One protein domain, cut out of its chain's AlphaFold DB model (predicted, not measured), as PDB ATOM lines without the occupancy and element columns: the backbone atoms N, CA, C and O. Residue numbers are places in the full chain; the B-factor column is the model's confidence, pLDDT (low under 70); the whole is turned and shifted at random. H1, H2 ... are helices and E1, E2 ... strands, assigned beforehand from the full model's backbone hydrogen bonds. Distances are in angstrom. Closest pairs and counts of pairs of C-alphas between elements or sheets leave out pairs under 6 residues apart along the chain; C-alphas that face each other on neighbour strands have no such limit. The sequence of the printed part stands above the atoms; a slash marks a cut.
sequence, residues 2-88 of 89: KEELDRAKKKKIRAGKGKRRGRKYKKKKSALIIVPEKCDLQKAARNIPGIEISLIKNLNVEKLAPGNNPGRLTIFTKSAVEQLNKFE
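Overview. This is residues 2 to 88 of the 89 residues of the protein "50S ribosomal protein L4" of Candidatus Aenigmarchaeota archaeon (UniProt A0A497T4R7). A small parallel sheet of three strands makes the core, with the short helix H2 over one face, H3 grazing the sheet, and H4 beside the strands at one end of the domain. At the opposite end the link from H1 to E1 runs out into a long loop and folds back, and its residues 17 to 22 stick out. The printed part has 87 residues, with four named helices and three named strands in the order H1, E1, H2, E2, H3, E3, H4, and the sheet's order is E2, E1, E3. The class is mixed, helices and strands, with under half of the residues in named elements. The whole is loose, with a radius of gyration of the C-alphas of 15.0 A, and elongated, with spans of 47 by 26 by 24 A.

Along the chain. In the sheet, E1 is residues 32 to 35, 9.9 A from first to last C-alpha, and begins with C-alpha 32 at (151.791, 132.604, 137.261). E2 is residues 52 to 55, 10.4 A long, and E3 is residues 74 to 76. H2 is residues 41 to 45 and H3 is residues 61 to 64. H4, residues 78 to 86, is 12.9 A long and ends with C-alpha 86 at (140.448, 127.222, 120.480). H1, residues 2 to 9, is 10.7 A long and begins with C-alpha 2 at (149.238, 142.154, 147.916).

Arrangement. E1 is the inner strand. E2 is parallel to it at 30 degrees, with N 33 and O 52 at 2.8 A, within hydrogen-bond range. E3 is parallel to E1 at 17 degrees, with N 75 and O 32 at 2.8 A. E1, H2 and E2 form a strand-helix-strand unit, two parallel neighbour strands with a helix between them along the chain, and its crossover is right-handed. E2, H3 and E3 form a split unit, with E1 between its strands, also right-handed. H2 is on the sheet at a height of 8.7 A and only just over E2, on which 3 of its 5 C-alphas fall; the C-alphas of Gln 42 and Ile 53, their closest, are 6.3 A apart. H3 only grazes the sheet, with residues 63 to 64. H4 is at the sheet's level, its height being 3.2 A; its closest C-alphas with E1 are those of Ala 80 and Val 35, 5.4 A apart. H1 is not on the sheet and touches no helix. Each O i to N i+4 pair in H1, H2 and H4 is within hydrogen-bond range, while H3 is too short for such a pair.

Size, cuts and confidence. The C-alphas of Lys 17 and Lys 86, the two farthest apart, are 47.6 A from each other. The link from H1 to E1, with 22 residues, is long; in it residues 12 to 13 pair with residues 25 to 26, antiparallel. The printed part has no cut. Its mean pLDDT is 89.7, and residue 88 is under 70.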
ATOM      1  N   LYS A   2     148.203 141.501 147.090       81.50
ATOM      2  CA  LYS A   2     149.238 142.154 147.916       81.50
ATOM      3  C   LYS A   2     149.916 141.203 148.917       81.50
ATOM      4  O   LYS A   2     151.137 141.098 148.930       81.50
ATOM      5  N   GLU A   3     149.122 140.425 149.645       86.06
ATOM      6  CA  GLU A   3     149.605 139.430 150.616       86.06
ATOM      7  C   GLU A   3     150.507 138.360 149.984       86.06
ATOM      8  O   GLU A   3     151.561 138.009 150.515       86.06
ATOM      9  N   GLU A   4     150.121 137.878 148.806       85.38
ATOM     10  CA  GLU A   4     150.845 136.850 148.062       85.38
ATOM     11  C   GLU A   4     152.190 137.383 147.531       85.38
ATOM     12  O   GLU A   4     153.213 136.694 147.575       85.38
ATOM     13  N   LEU A   5     152.225 138.661 147.145       85.06
ATOM     14  CA  LEU A   5     153.451 139.352 146.760       85.06
ATOM     15  C   LEU A   5     154.401 139.546 147.952       85.06
ATOM     16  O   LEU A   5     155.606 139.300 147.850       85.06
ATOM     17  N   ASP A   6     153.868 139.935 149.108       88.00
ATOM     18  CA  ASP A   6     154.652 140.104 150.333       88.00
ATOM     19  C   ASP A   6     155.178 138.763 150.868       88.00
ATOM     20  O   ASP A   6     156.318 138.671 151.345       88.00
ATOM     21  N   ARG A   7     154.415 137.678 150.684       89.44
ATOM     22  CA  ARG A   7     154.874 136.306 150.939       89.44
ATOM     23  C   ARG A   7     156.092 135.958 150.086       89.44
ATOM     24  O   ARG A   7     157.015 135.321 150.611       89.44
ATOM     25  N   ALA A   8     156.088 136.356 148.813       88.38
ATOM     26  CA  ALA A   8     157.109 136.042 147.817       88.38
ATOM     27  C   ALA A   8     158.398 136.869 147.956       88.38
ATOM     28  O   ALA A   8     159.489 136.349 147.703       88.38
ATOM     29  N   LYS A   9     158.301 138.119 148.437       88.50
ATOM     30  CA  LYS A   9     159.464 138.973 148.757       88.50
ATOM     31  C   LYS A   9     160.392 138.341 149.802       88.50
ATOM     32  O   LYS A   9     161.612 138.506 149.739       88.50
ATOM     33  N   LYS A  10     159.840 137.582 150.758       89.75
ATOM     34  CA  LYS A  10     160.618 136.915 151.815       89.75
ATOM     35  C   LYS A  10     161.413 135.725 151.252       89.75
ATOM     36  O   LYS A  10     160.848 134.688 150.903       89.75
ATOM     37  N   LYS A  11     162.746 135.842 151.239       90.50
ATOM     38  CA  LYS A  11     163.695 134.775 150.860       90.50
ATOM     39  C   LYS A  11     164.281 134.080 152.091       90.50
ATOM     40  O   LYS A  11     164.584 134.734 153.081       90.50
ATOM     41  N   LYS A  12     164.489 132.760 152.019       92.75
ATOM     42  CA  LYS A  12     165.183 131.988 153.070       92.75
ATOM     43  C   LYS A  12     166.568 131.552 152.594       92.75
ATOM     44  O   LYS A  12     166.741 131.201 151.425       92.75
ATOM     45  N   ILE A  13     167.554 131.549 153.489       93.94
ATOM     46  CA  ILE A  13     168.885 131.003 153.195       93.94
ATOM     47  C   ILE A  13     168.807 129.471 153.223       93.94
ATOM     48  O   ILE A  13     168.243 128.877 154.139       93.94
ATOM     49  N   ARG A  14     169.363 128.816 152.202       94.56
ATOM     50  CA  ARG A  14     169.414 127.356 152.091       94.56
ATOM     51  C   ARG A  14     170.415 126.792 153.105       94.56
ATOM     52  O   ARG A  14     171.563 127.237 153.161       94.56
ATOM     53  N   ALA A  15     169.977 125.800 153.875       94.19
ATOM     54  CA  ALA A  15     170.838 125.023 154.761       94.19
ATOM     55  C   ALA A  15     171.725 124.036 153.972       94.19
ATOM     56  O   ALA A  15     171.407 123.664 152.839       94.19
ATOM     57  N   GLY A  16     172.838 123.612 154.577       94.50
ATOM     58  CA  GLY A  16     173.737 122.591 154.028       94.50
ATOM     59  C   GLY A  16     174.673 123.055 152.900       94.50
ATOM     60  O   GLY A  16     174.789 124.241 152.574       94.50
ATOM     61  N   LYS A  17     175.354 122.078 152.279       93.88
ATOM     62  CA  LYS A  17     176.435 122.290 151.291       93.88
ATOM     63  C   LYS A  17     175.976 122.986 150.002       93.88
ATOM     64  O   LYS A  17     176.777 123.642 149.341       93.88
ATOM     65  N   GLY A  18     174.685 122.929 149.668       92.00
ATOM     66  CA  GLY A  18     174.121 123.607 148.493       92.00
ATOM     67  C   GLY A  18     174.298 125.132 148.508       92.00
ATOM     68  O   GLY A  18     174.311 125.749 147.445       92.00
ATOM     69  N   LYS A  19     174.502 125.732 149.691       94.19
ATOM     70  CA  LYS A  19     174.833 127.155 149.846       94.19
ATOM     71  C   LYS A  19     176.144 127.524 149.144       94.19
ATOM     72  O   LYS A  19     176.204 128.575 148.515       94.19
ATOM     73  N   ARG A  20     177.155 126.645 149.228       93.44
ATOM     74  CA  ARG A  20     178.481 126.833 148.612       93.44
ATOM     75  C   ARG A  20     178.458 126.654 147.090       93.44
ATOM     76  O   ARG A  20     179.301 127.206 146.407       93.44
ATOM     77  N   ARG A  21     177.463 125.946 146.547       94.88
ATOM     78  CA  ARG A  21     177.296 125.695 145.100       94.88
ATOM     79  C   ARG A  21     176.455 126.771 144.387       94.88
ATOM     80  O   ARG A  21     175.698 126.455 143.477       94.88
ATOM     81  N   GLY A  22     176.450 128.011 144.882       92.44
ATOM     82  CA  GLY A  22     175.680 129.124 144.299       92.44
ATOM     83  C   GLY A  22     174.159 129.113 144.548       92.44
ATOM     84  O   GLY A  22     173.483 130.109 144.306       92.44
ATOM     85  N   ARG A  23     173.578 128.047 145.123       93.69
ATOM     86  CA  ARG A  23     172.125 127.931 145.401       93.69
ATOM     87  C   ARG A  23     171.745 128.455 146.797       93.69
ATOM     88  O   ARG A  23     170.974 127.819 147.522       93.69
ATOM     89  N   LYS A  24     172.301 129.610 147.192       94.50
ATOM     90  CA  LYS A  24     172.203 130.177 148.557       94.50
ATOM     91  C   LYS A  24     170.776 130.508 148.991       94.50
ATOM     92  O   LYS A  24     170.472 130.364 150.172       94.50
ATOM     93  N   TYR A  25     169.899 130.923 148.080       93.06
ATOM     94  CA  TYR A  25     168.542 131.357 148.418       93.06
ATOM     95  C   TYR A  25     167.480 130.347 147.973       93.06
ATOM     96  O   TYR A  25     167.529 129.811 146.867       93.06
ATOM     97  N   LYS A  26     166.485 130.117 148.834       90.56
ATOM     98  CA  LYS A  26     165.196 129.522 148.473       90.56
ATOM     99  C   LYS A  26     164.200 130.668 148.268       90.56
ATOM    100  O   LYS A  26     163.879 131.380 149.222       90.56
ATOM    101  N   LYS A  27     163.763 130.862 147.022       90.19
ATOM    102  CA  LYS A  27     162.699 131.805 146.647       90.19
ATOM    103  C   LYS A  27     161.370 131.052 146.602       90.19
ATOM    104  O   LYS A  27     161.354 129.885 146.213       90.19
ATOM    105  N   LYS A  28     160.281 131.702 147.006       90.44
ATOM    106  CA  LYS A  28     158.936 131.136 146.867       90.44
ATOM    107  C   LYS A  28     158.416 131.400 145.455       90.44
ATOM    108  O   LYS A  28     158.720 132.442 144.878       90.44
ATOM    109  N   LYS A  29     157.644 130.457 144.920       90.00
ATOM    110  CA  LYS A  29     156.845 130.653 143.709       90.00
ATOM    111  C   LYS A  29     155.513 131.274 144.122       90.00
ATOM    112  O   LYS A  29     154.910 130.831 145.100       90.00
ATOM    113  N   SER A  30     155.126 132.321 143.412       91.00
ATOM    114  CA  SER A  30     153.907 133.091 143.635       91.00
ATOM    115  C   SER A  30     153.004 132.949 142.411       91.00
ATOM    116  O   SER A  30     152.906 131.850 141.859       91.00
ATOM    117  N   ALA A  31     152.376 134.030 141.958       91.81
ATOM    118  CA  ALA A  31     151.503 134.016 140.796       91.81
ATOM    119  C   ALA A  31     152.217 133.541 139.513       91.81
ATOM    120  O   ALA A  31     153.416 133.771 139.306       91.81
ATOM    121  N   LEU A  32     151.456 132.871 138.654       92.69
ATOM    122  CA  LEU A  32     151.791 132.604 137.261       92.69
ATOM    123  C   LEU A  32     150.904 133.490 136.387       92.69
ATOM    124  O   LEU A  32     149.694 133.495 136.563       92.69
ATOM    125  N   ILE A  33     151.484 134.232 135.453       92.94
ATOM    126  CA  ILE A  33     150.728 135.019 134.476       92.94
ATOM    127  C   ILE A  33     150.881 134.351 133.115       92.94
ATOM    128  O   ILE A  33     151.999 134.046 132.692       92.94
ATOM    129  N   ILE A  34     149.767 134.113 132.433       93.00
ATOM    130  CA  ILE A  34     149.743 133.442 131.136       93.00
ATOM    131  C   ILE A  34     149.351 134.446 130.064       93.00
ATOM    132  O   ILE A  34     148.333 135.131 130.171       93.00
ATOM    133  N   VAL A  35     150.195 134.528 129.039       93.38
ATOM    134  CA  VAL A  35     150.047 135.441 127.905       93.38
ATOM    135  C   VAL A  35     150.060 134.647 126.595       93.38
ATOM    136  O   VAL A  35     150.754 133.628 126.514       93.38
ATOM    137  N   PRO A  36     149.315 135.083 125.565       90.88
ATOM    138  CA  PRO A  36     149.283 134.387 124.280       90.88
ATOM    139  C   PRO A  36     150.628 134.488 123.552       90.88
ATOM    140  O   PRO A  36     151.153 133.505 123.029       90.88
ATOM    141  N   GLU A  37     151.231 135.676 123.595       88.62
ATOM    142  CA  GLU A  37     152.419 136.036 122.828       88.62
ATOM    143  C   GLU A  37     153.413 136.851 123.664       88.62
ATOM    144  O   GLU A  37     153.157 137.230 124.816       88.62
ATOM    145  N   LYS A  38     154.607 137.074 123.099       85.94
ATOM    146  CA  LYS A  38     155.646 137.877 123.746       85.94
ATOM    147  C   LYS A  38     155.156 139.318 123.861       85.94
ATOM    148  O   LYS A  38     154.800 139.941 122.874       85.94
ATOM    149  N   CYS A  39     155.186 139.839 125.077       86.00
ATOM    150  CA  CYS A  39     154.752 141.189 125.405       86.00
ATOM    151  C   CYS A  39     155.741 141.826 126.382       86.00
ATOM    152  O   CYS A  39     156.473 141.125 127.093       86.00
ATOM    153  N   ASP A  40     155.733 143.155 126.475       87.25
ATOM    154  CA  ASP A  40     156.609 143.889 127.396       87.25
ATOM    155  C   ASP A  40     156.330 143.583 128.875       87.25
ATOM    156  O   ASP A  40     157.202 143.775 129.726       87.25
ATOM    157  N   LEU A  41     155.180 142.970 129.181       84.81
ATOM    158  CA  LEU A  41     154.875 142.413 130.498       84.81
ATOM    159  C   LEU A  41     155.961 141.426 130.967       84.81
ATOM    160  O   LEU A  41     156.297 141.400 132.151       84.81
ATOM    161  N   GLN A  42     156.575 140.664 130.047       86.56
ATOM    162  CA  GLN A  42     157.696 139.763 130.357       86.56
ATOM    163  C   GLN A  42     158.921 140.497 130.890       86.56
ATOM    164  O   GLN A  42     159.620 139.971 131.759       86.56
ATOM    165  N   LYS A  43     159.196 141.698 130.376       86.69
ATOM    166  CA  LYS A  43     160.295 142.534 130.863       86.69
ATOM    167  C   LYS A  43     159.920 143.145 132.209       86.69
ATOM    168  O   LYS A  43     160.700 143.037 133.153       86.69
ATOM    169  N   ALA A  44     158.709 143.692 132.316       87.44
ATOM    170  CA  ALA A  44     158.230 144.363 133.521       87.44
ATOM    171  C   ALA A  44     158.176 143.428 134.742       87.44
ATOM    172  O   ALA A  44     158.696 143.759 135.806       87.44
ATOM    173  N   ALA A  45     157.608 142.226 134.603       86.69
ATOM    174  CA  ALA A  45     157.433 141.346 135.758       86.69
ATOM    175  C   ALA A  45     158.685 140.535 136.127       86.69
ATOM    176  O   ALA A  45     158.715 139.940 137.202       86.69
ATOM    177  N   ARG A  46     159.737 140.516 135.292       85.19
ATOM    178  CA  ARG A  46     160.964 139.734 135.556       85.19
ATOM    179  C   ARG A  46     161.652 140.132 136.864       85.19
ATOM    180  O   ARG A  46     162.267 139.287 137.513       85.19
ATOM    181  N   ASN A  47     161.559 141.405 137.245       88.38
ATOM    182  CA  ASN A  47     162.158 141.906 138.481       88.38
ATOM    183  C   ASN A  47     161.283 141.637 139.722       88.38
ATOM    184  O   ASN A  47     161.741 141.776 140.856       88.38
ATOM    185  N   ILE A  48     160.023 141.238 139.534       89.50
ATOM    186  CA  ILE A  48     159.096 141.042 140.643       89.50
ATOM    187  C   ILE A  48     159.336 139.656 141.270       89.50
ATOM    188  O   ILE A  48     159.263 138.632 140.586       89.50
ATOM    189  N   PRO A  49     159.625 139.573 142.581       88.69
ATOM    190  CA  PRO A  49     159.990 138.313 143.213       88.69
ATOM    191  C   PRO A  49     158.823 137.324 143.228       88.69
ATOM    192  O   PRO A  49     157.752 137.605 143.756       88.69
ATOM    193  N   GLY A  50     159.068 136.125 142.699       87.56
ATOM    194  CA  GLY A  50     158.139 134.994 142.752       87.56
ATOM    195  C   GLY A  50     157.056 134.994 141.674       87.56
ATOM    196  O   GLY A  50     156.423 133.951 141.502       87.56
ATOM    197  N   ILE A  51     156.882 136.092 140.933       91.69
ATOM    198  CA  ILE A  51     156.026 136.125 139.745       91.69
ATOM    199  C   ILE A  51     156.754 135.450 138.586       91.69
ATOM    200  O   ILE A  51     157.959 135.606 138.395       91.69
ATOM    201  N   GLU A  52     156.006 134.675 137.816       91.12
ATOM    202  CA  GLU A  52     156.485 134.033 136.602       91.12
ATOM    203  C   GLU A  52     155.501 134.305 135.476       91.12
ATOM    204  O   GLU A  52     154.293 134.309 135.702       91.12
ATOM    205  N   ILE A  53     156.015 134.522 134.271       92.62
ATOM    206  CA  ILE A  53     155.194 134.681 133.074       92.62
ATOM    207  C   ILE A  53     155.478 133.508 132.151       92.62
ATOM    208  O   ILE A  53     156.640 133.156 131.934       92.62
ATOM    209  N   SER A  54     154.427 132.917 131.594       92.19
ATOM    210  CA  SER A  54     154.543 131.877 130.580       92.19
ATOM    211  C   SER A  54     153.701 132.204 129.360       92.19
ATOM    212  O   SER A  54     152.614 132.763 129.463       92.19
ATOM    213  N   LEU A  55     154.213 131.804 128.200       92.19
ATOM    214  CA  LEU A  55     153.409 131.689 126.992       92.19
ATOM    215  C   LEU A  55     152.510 130.457 127.105       92.19
ATOM    216  O   LEU A  55     152.929 129.471 127.723       92.19
ATOM    217  N   ILE A  56     151.340 130.491 126.466       90.12
ATOM    218  CA  ILE A  56     150.427 129.335 126.371       90.12
ATOM    219  C   ILE A  56     151.152 128.133 125.768       90.12
ATOM    220  O   ILE A  56     151.167 127.060 126.357       90.12
ATOM    221  N   LYS A  57     151.874 128.354 124.662       89.25
ATOM    222  CA  LYS A  57     152.669 127.322 123.975       89.25
ATOM    223  C   LYS A  57     153.738 126.667 124.862       89.25
ATOM    224  O   LYS A  57     154.161 125.556 124.587       89.25
ATOM    225  N   ASN A  58     154.174 127.354 125.922       90.56
ATOM    226  CA  ASN A  58     155.228 126.892 126.832       90.56
ATOM    227  C   ASN A  58     154.676 126.522 128.218       90.56
ATOM    228  O   ASN A  58     155.443 126.484 129.193       90.56
ATOM    229  N   LEU A  59     153.358 126.361 128.345       89.81
ATOM    230  CA  LEU A  59     152.729 125.969 129.595       89.81
ATOM    231  C   LEU A  59     153.068 124.504 129.887       89.81
ATOM    232  O   LEU A  59     152.992 123.650 129.013       89.81
ATOM    233  N   ASN A  60     153.495 124.224 131.114       91.06
ATOM    234  CA  ASN A  60     153.859 122.879 131.539       91.06
ATOM    235  C   ASN A  60     153.394 122.624 132.976       91.06
ATOM    236  O   ASN A  60     153.060 123.554 133.721       91.06
ATOM    237  N   VAL A  61     153.402 121.349 133.366       90.50
ATOM    238  CA  VAL A  61     152.935 120.912 134.687       90.50
ATOM    239  C   VAL A  61     153.775 121.528 135.806       90.50
ATOM    240  O   VAL A  61     153.220 121.964 136.803       90.50
ATOM    241  N   GLU A  62     155.092 121.670 135.636       91.31
ATOM    242  CA  GLU A  62     155.961 122.253 136.670       91.31
ATOM    243  C   GLU A  62     155.607 123.715 136.991       91.31
ATOM    244  O   GLU A  62     155.679 124.149 138.144       91.31
ATOM    245  N   LYS A  63     155.193 124.492 135.983       91.38
ATOM    246  CA  LYS A  63     154.757 125.876 136.186       91.38
ATOM    247  C   LYS A  63     153.412 125.946 136.896       91.38
ATOM    248  O   LYS A  63     153.251 126.834 137.731       91.38
ATOM    249  N   LEU A  64     152.479 125.051 136.578       91.44
ATOM    250  CA  LEU A  64     151.142 125.007 137.182       91.44
ATOM    251  C   LEU A  64     151.148 124.394 138.590       91.44
ATOM    252  O   LEU A  64     150.422 124.862 139.463       91.44
ATOM    253  N   ALA A  65     151.994 123.393 138.820       92.62
ATOM    254  CA  ALA A  65     152.093 122.625 140.055       92.62
ATOM    255  C   ALA A  65     153.558 122.533 140.536       92.62
ATOM    256  O   ALA A  65     154.190 121.471 140.472       92.62
ATOM    257  N   PRO A  66     154.148 123.646 141.017       91.44
ATOM    258  CA  PRO A  66     155.540 123.662 141.447       91.44
ATOM    259  C   PRO A  66     155.744 122.759 142.668       91.44
ATOM    260  O   PRO A  66     155.166 122.986 143.729       91.44
ATOM    261  N   GLY A  67     156.615 121.756 142.531       90.06
ATOM    262  CA  GLY A  67     156.876 120.782 143.596       90.06
ATOM    263  C   GLY A  67     155.763 119.747 143.773       90.06
ATOM    264  O   GLY A  67     155.596 119.251 144.881       90.06
ATOM    265  N   ASN A  68     155.020 119.444 142.702       91.56
ATOM    266  CA  ASN A  68     153.903 118.495 142.698       91.56
ATOM    267  C   ASN A  68     152.754 118.886 143.649       91.56
ATOM    268  O   ASN A  68     152.050 118.034 144.180       91.56
ATOM    269  N   ASN A  69     152.585 120.190 143.884       91.00
ATOM    270  CA  ASN A  69     151.448 120.729 144.615       91.00
ATOM    271  C   ASN A  69     150.512 121.445 143.628       91.00
ATOM    272  O   ASN A  69     150.914 122.488 143.095       91.00
ATOM    273  N   PRO A  70     149.313 120.905 143.344       89.50
ATOM    274  CA  PRO A  70     148.369 121.531 142.428       89.50
ATOM    275  C   PRO A  70     147.793 122.826 143.016       89.50
ATOM    276  O   PRO A  70     147.812 123.049 144.225       89.50
ATOM    277  N   GLY A  71     147.267 123.695 142.150       84.75
ATOM    278  CA  GLY A  71     146.614 124.935 142.581       84.75
ATOM    279  C   GLY A  71     147.580 126.102 142.791       84.75
ATOM    280  O   GLY A  71     147.671 126.677 143.878       84.75
ATOM    281  N   ARG A  72     148.298 126.501 141.736       91.06
ATOM    282  CA  ARG A  72     149.021 127.780 141.711       91.06
ATOM    283  C   ARG A  72     148.080 128.912 141.300       91.06
ATOM    284  O   ARG A  72     147.355 128.785 140.314       91.06
ATOM    285  N   LEU A  73     148.157 130.051 141.994       90.94
ATOM    286  CA  LEU A  73     147.468 131.278 141.583       90.94
ATOM    287  C   LEU A  73     147.890 131.648 140.155       90.94
ATOM    288  O   LEU A  73     149.039 132.030 139.930       90.94
ATOM    289  N   THR A  74     146.963 131.527 139.210       92.31
ATOM    290  CA  THR A  74     147.236 131.697 137.784       92.31
ATOM    291  C   THR A  74     146.323 132.776 137.216       92.31
ATOM    292  O   THR A  74     145.112 132.720 137.391       92.31
ATOM    293  N   ILE A  75     146.916 133.781 136.576       91.88
ATOM    294  CA  ILE A  75     146.228 134.928 135.984       91.88
ATOM    295  C   ILE A  75     146.338 134.789 134.471       91.88
ATOM    296  O   ILE A  75     147.439 134.826 133.920       91.88
ATOM    297  N   PHE A  76     145.204 134.645 133.802       91.94
ATOM    298  CA  PHE A  76     145.144 134.598 132.349       91.94
ATOM    299  C   PHE A  76     144.800 135.976 131.801       91.94
ATOM    300  O   PHE A  76     143.931 136.667 132.334       91.94
ATOM    301  N   THR A  77     145.459 136.382 130.720       92.31
ATOM    302  CA  THR A  77     144.938 137.489 129.916       92.31
ATOM    303  C   THR A  77     143.715 137.021 129.133       92.31
ATOM    304  O   THR A  77     143.600 135.843 128.797       92.31
ATOM    305  N   LYS A  78     142.808 137.945 128.804       91.75
ATOM    306  CA  LYS A  78     141.586 137.630 128.046       91.75
ATOM    307  C   LYS A  78     141.897 136.856 126.758       91.75
ATOM    308  O   LYS A  78     141.390 135.760 126.558       91.75
ATOM    309  N   SER A  79     142.836 137.366 125.964       90.75
ATOM    310  CA  SER A  79     143.281 136.715 124.729       90.75
ATOM    311  C   SER A  79     143.937 135.352 124.961       90.75
ATOM    312  O   SER A  79     143.910 134.506 124.073       90.75
ATOM    313  N   ALA A  80     144.526 135.112 126.141       89.88
ATOM    314  CA  ALA A  80     145.060 133.796 126.460       89.88
ATOM    315  C   ALA A  80     143.957 132.766 126.714       89.88
ATOM    316  O   ALA A  80     144.079 131.633 126.259       89.88
ATOM    317  N   VAL A  81     142.880 133.157 127.397       91.38
ATOM    318  CA  VAL A  81     141.701 132.295 127.578       91.38
ATOM    319  C   VAL A  81     141.052 131.999 126.227       91.38
ATOM    320  O   VAL A  81     140.781 130.846 125.918       91.38
ATOM    321  N   GLU A  82     140.881 133.020 125.384       91.12
ATOM    322  CA  GLU A  82     140.317 132.854 124.039       91.12
ATOM    323  C   GLU A  82     141.146 131.900 123.171       91.12
ATOM    324  O   GLU A  82     140.585 131.087 122.443       91.12
ATOM    325  N   GLN A  83     142.479 131.973 123.239       89.12
ATOM    326  CA  GLN A  83     143.340 131.026 122.531       89.12
ATOM    327  C   GLN A  83     143.251 129.615 123.114       89.12
ATOM    328  O   GLN A  83     143.207 128.669 122.340       89.12
ATOM    329  N   LEU A  84     143.201 129.464 124.441       87.31
ATOM    330  CA  LEU A  84     143.046 128.156 125.090       87.31
ATOM    331  C   LEU A  84     141.738 127.467 124.700       87.31
ATOM    332  O   LEU A  84     141.763 126.278 124.413       87.31
ATOM    333  N   ASN A  85     140.637 128.210 124.603       88.00
ATOM    334  CA  ASN A  85     139.353 127.658 124.164       88.00
ATOM    335  C   ASN A  85     139.381 127.176 122.704       88.00
ATOM    336  O   ASN A  85     138.617 126.299 122.337       88.00
ATOM    337  N   LYS A  86     140.269 127.715 121.859       85.56
ATOM    338  CA  LYS A  86     140.448 127.222 120.480       85.56
ATOM    339  C   LYS A  86     141.241 125.919 120.407       85.56
ATOM    340  O   LYS A  86     141.223 125.275 119.367       85.56
ATOM    341  N   PHE A  87     141.959 125.559 121.470       75.19
ATOM    342  CA  PHE A  87     142.669 124.284 121.581       75.19
ATOM    343  C   PHE A  87     141.747 123.148 122.058       75.19
ATOM    344  O   PHE A  87     142.245 122.177 122.622       75.19
ATOM    345  N   GLU A  88     140.430 123.261 121.855       54.38
ATOM    346  CA  GLU A  88     139.514 122.134 122.040       54.38
ATOM    347  C   GLU A  88     140.022 120.919 121.245       54.38
ATOM    348  O   GLU A  88     140.292 121.006 120.045       54.38
TER     349      GLU A  88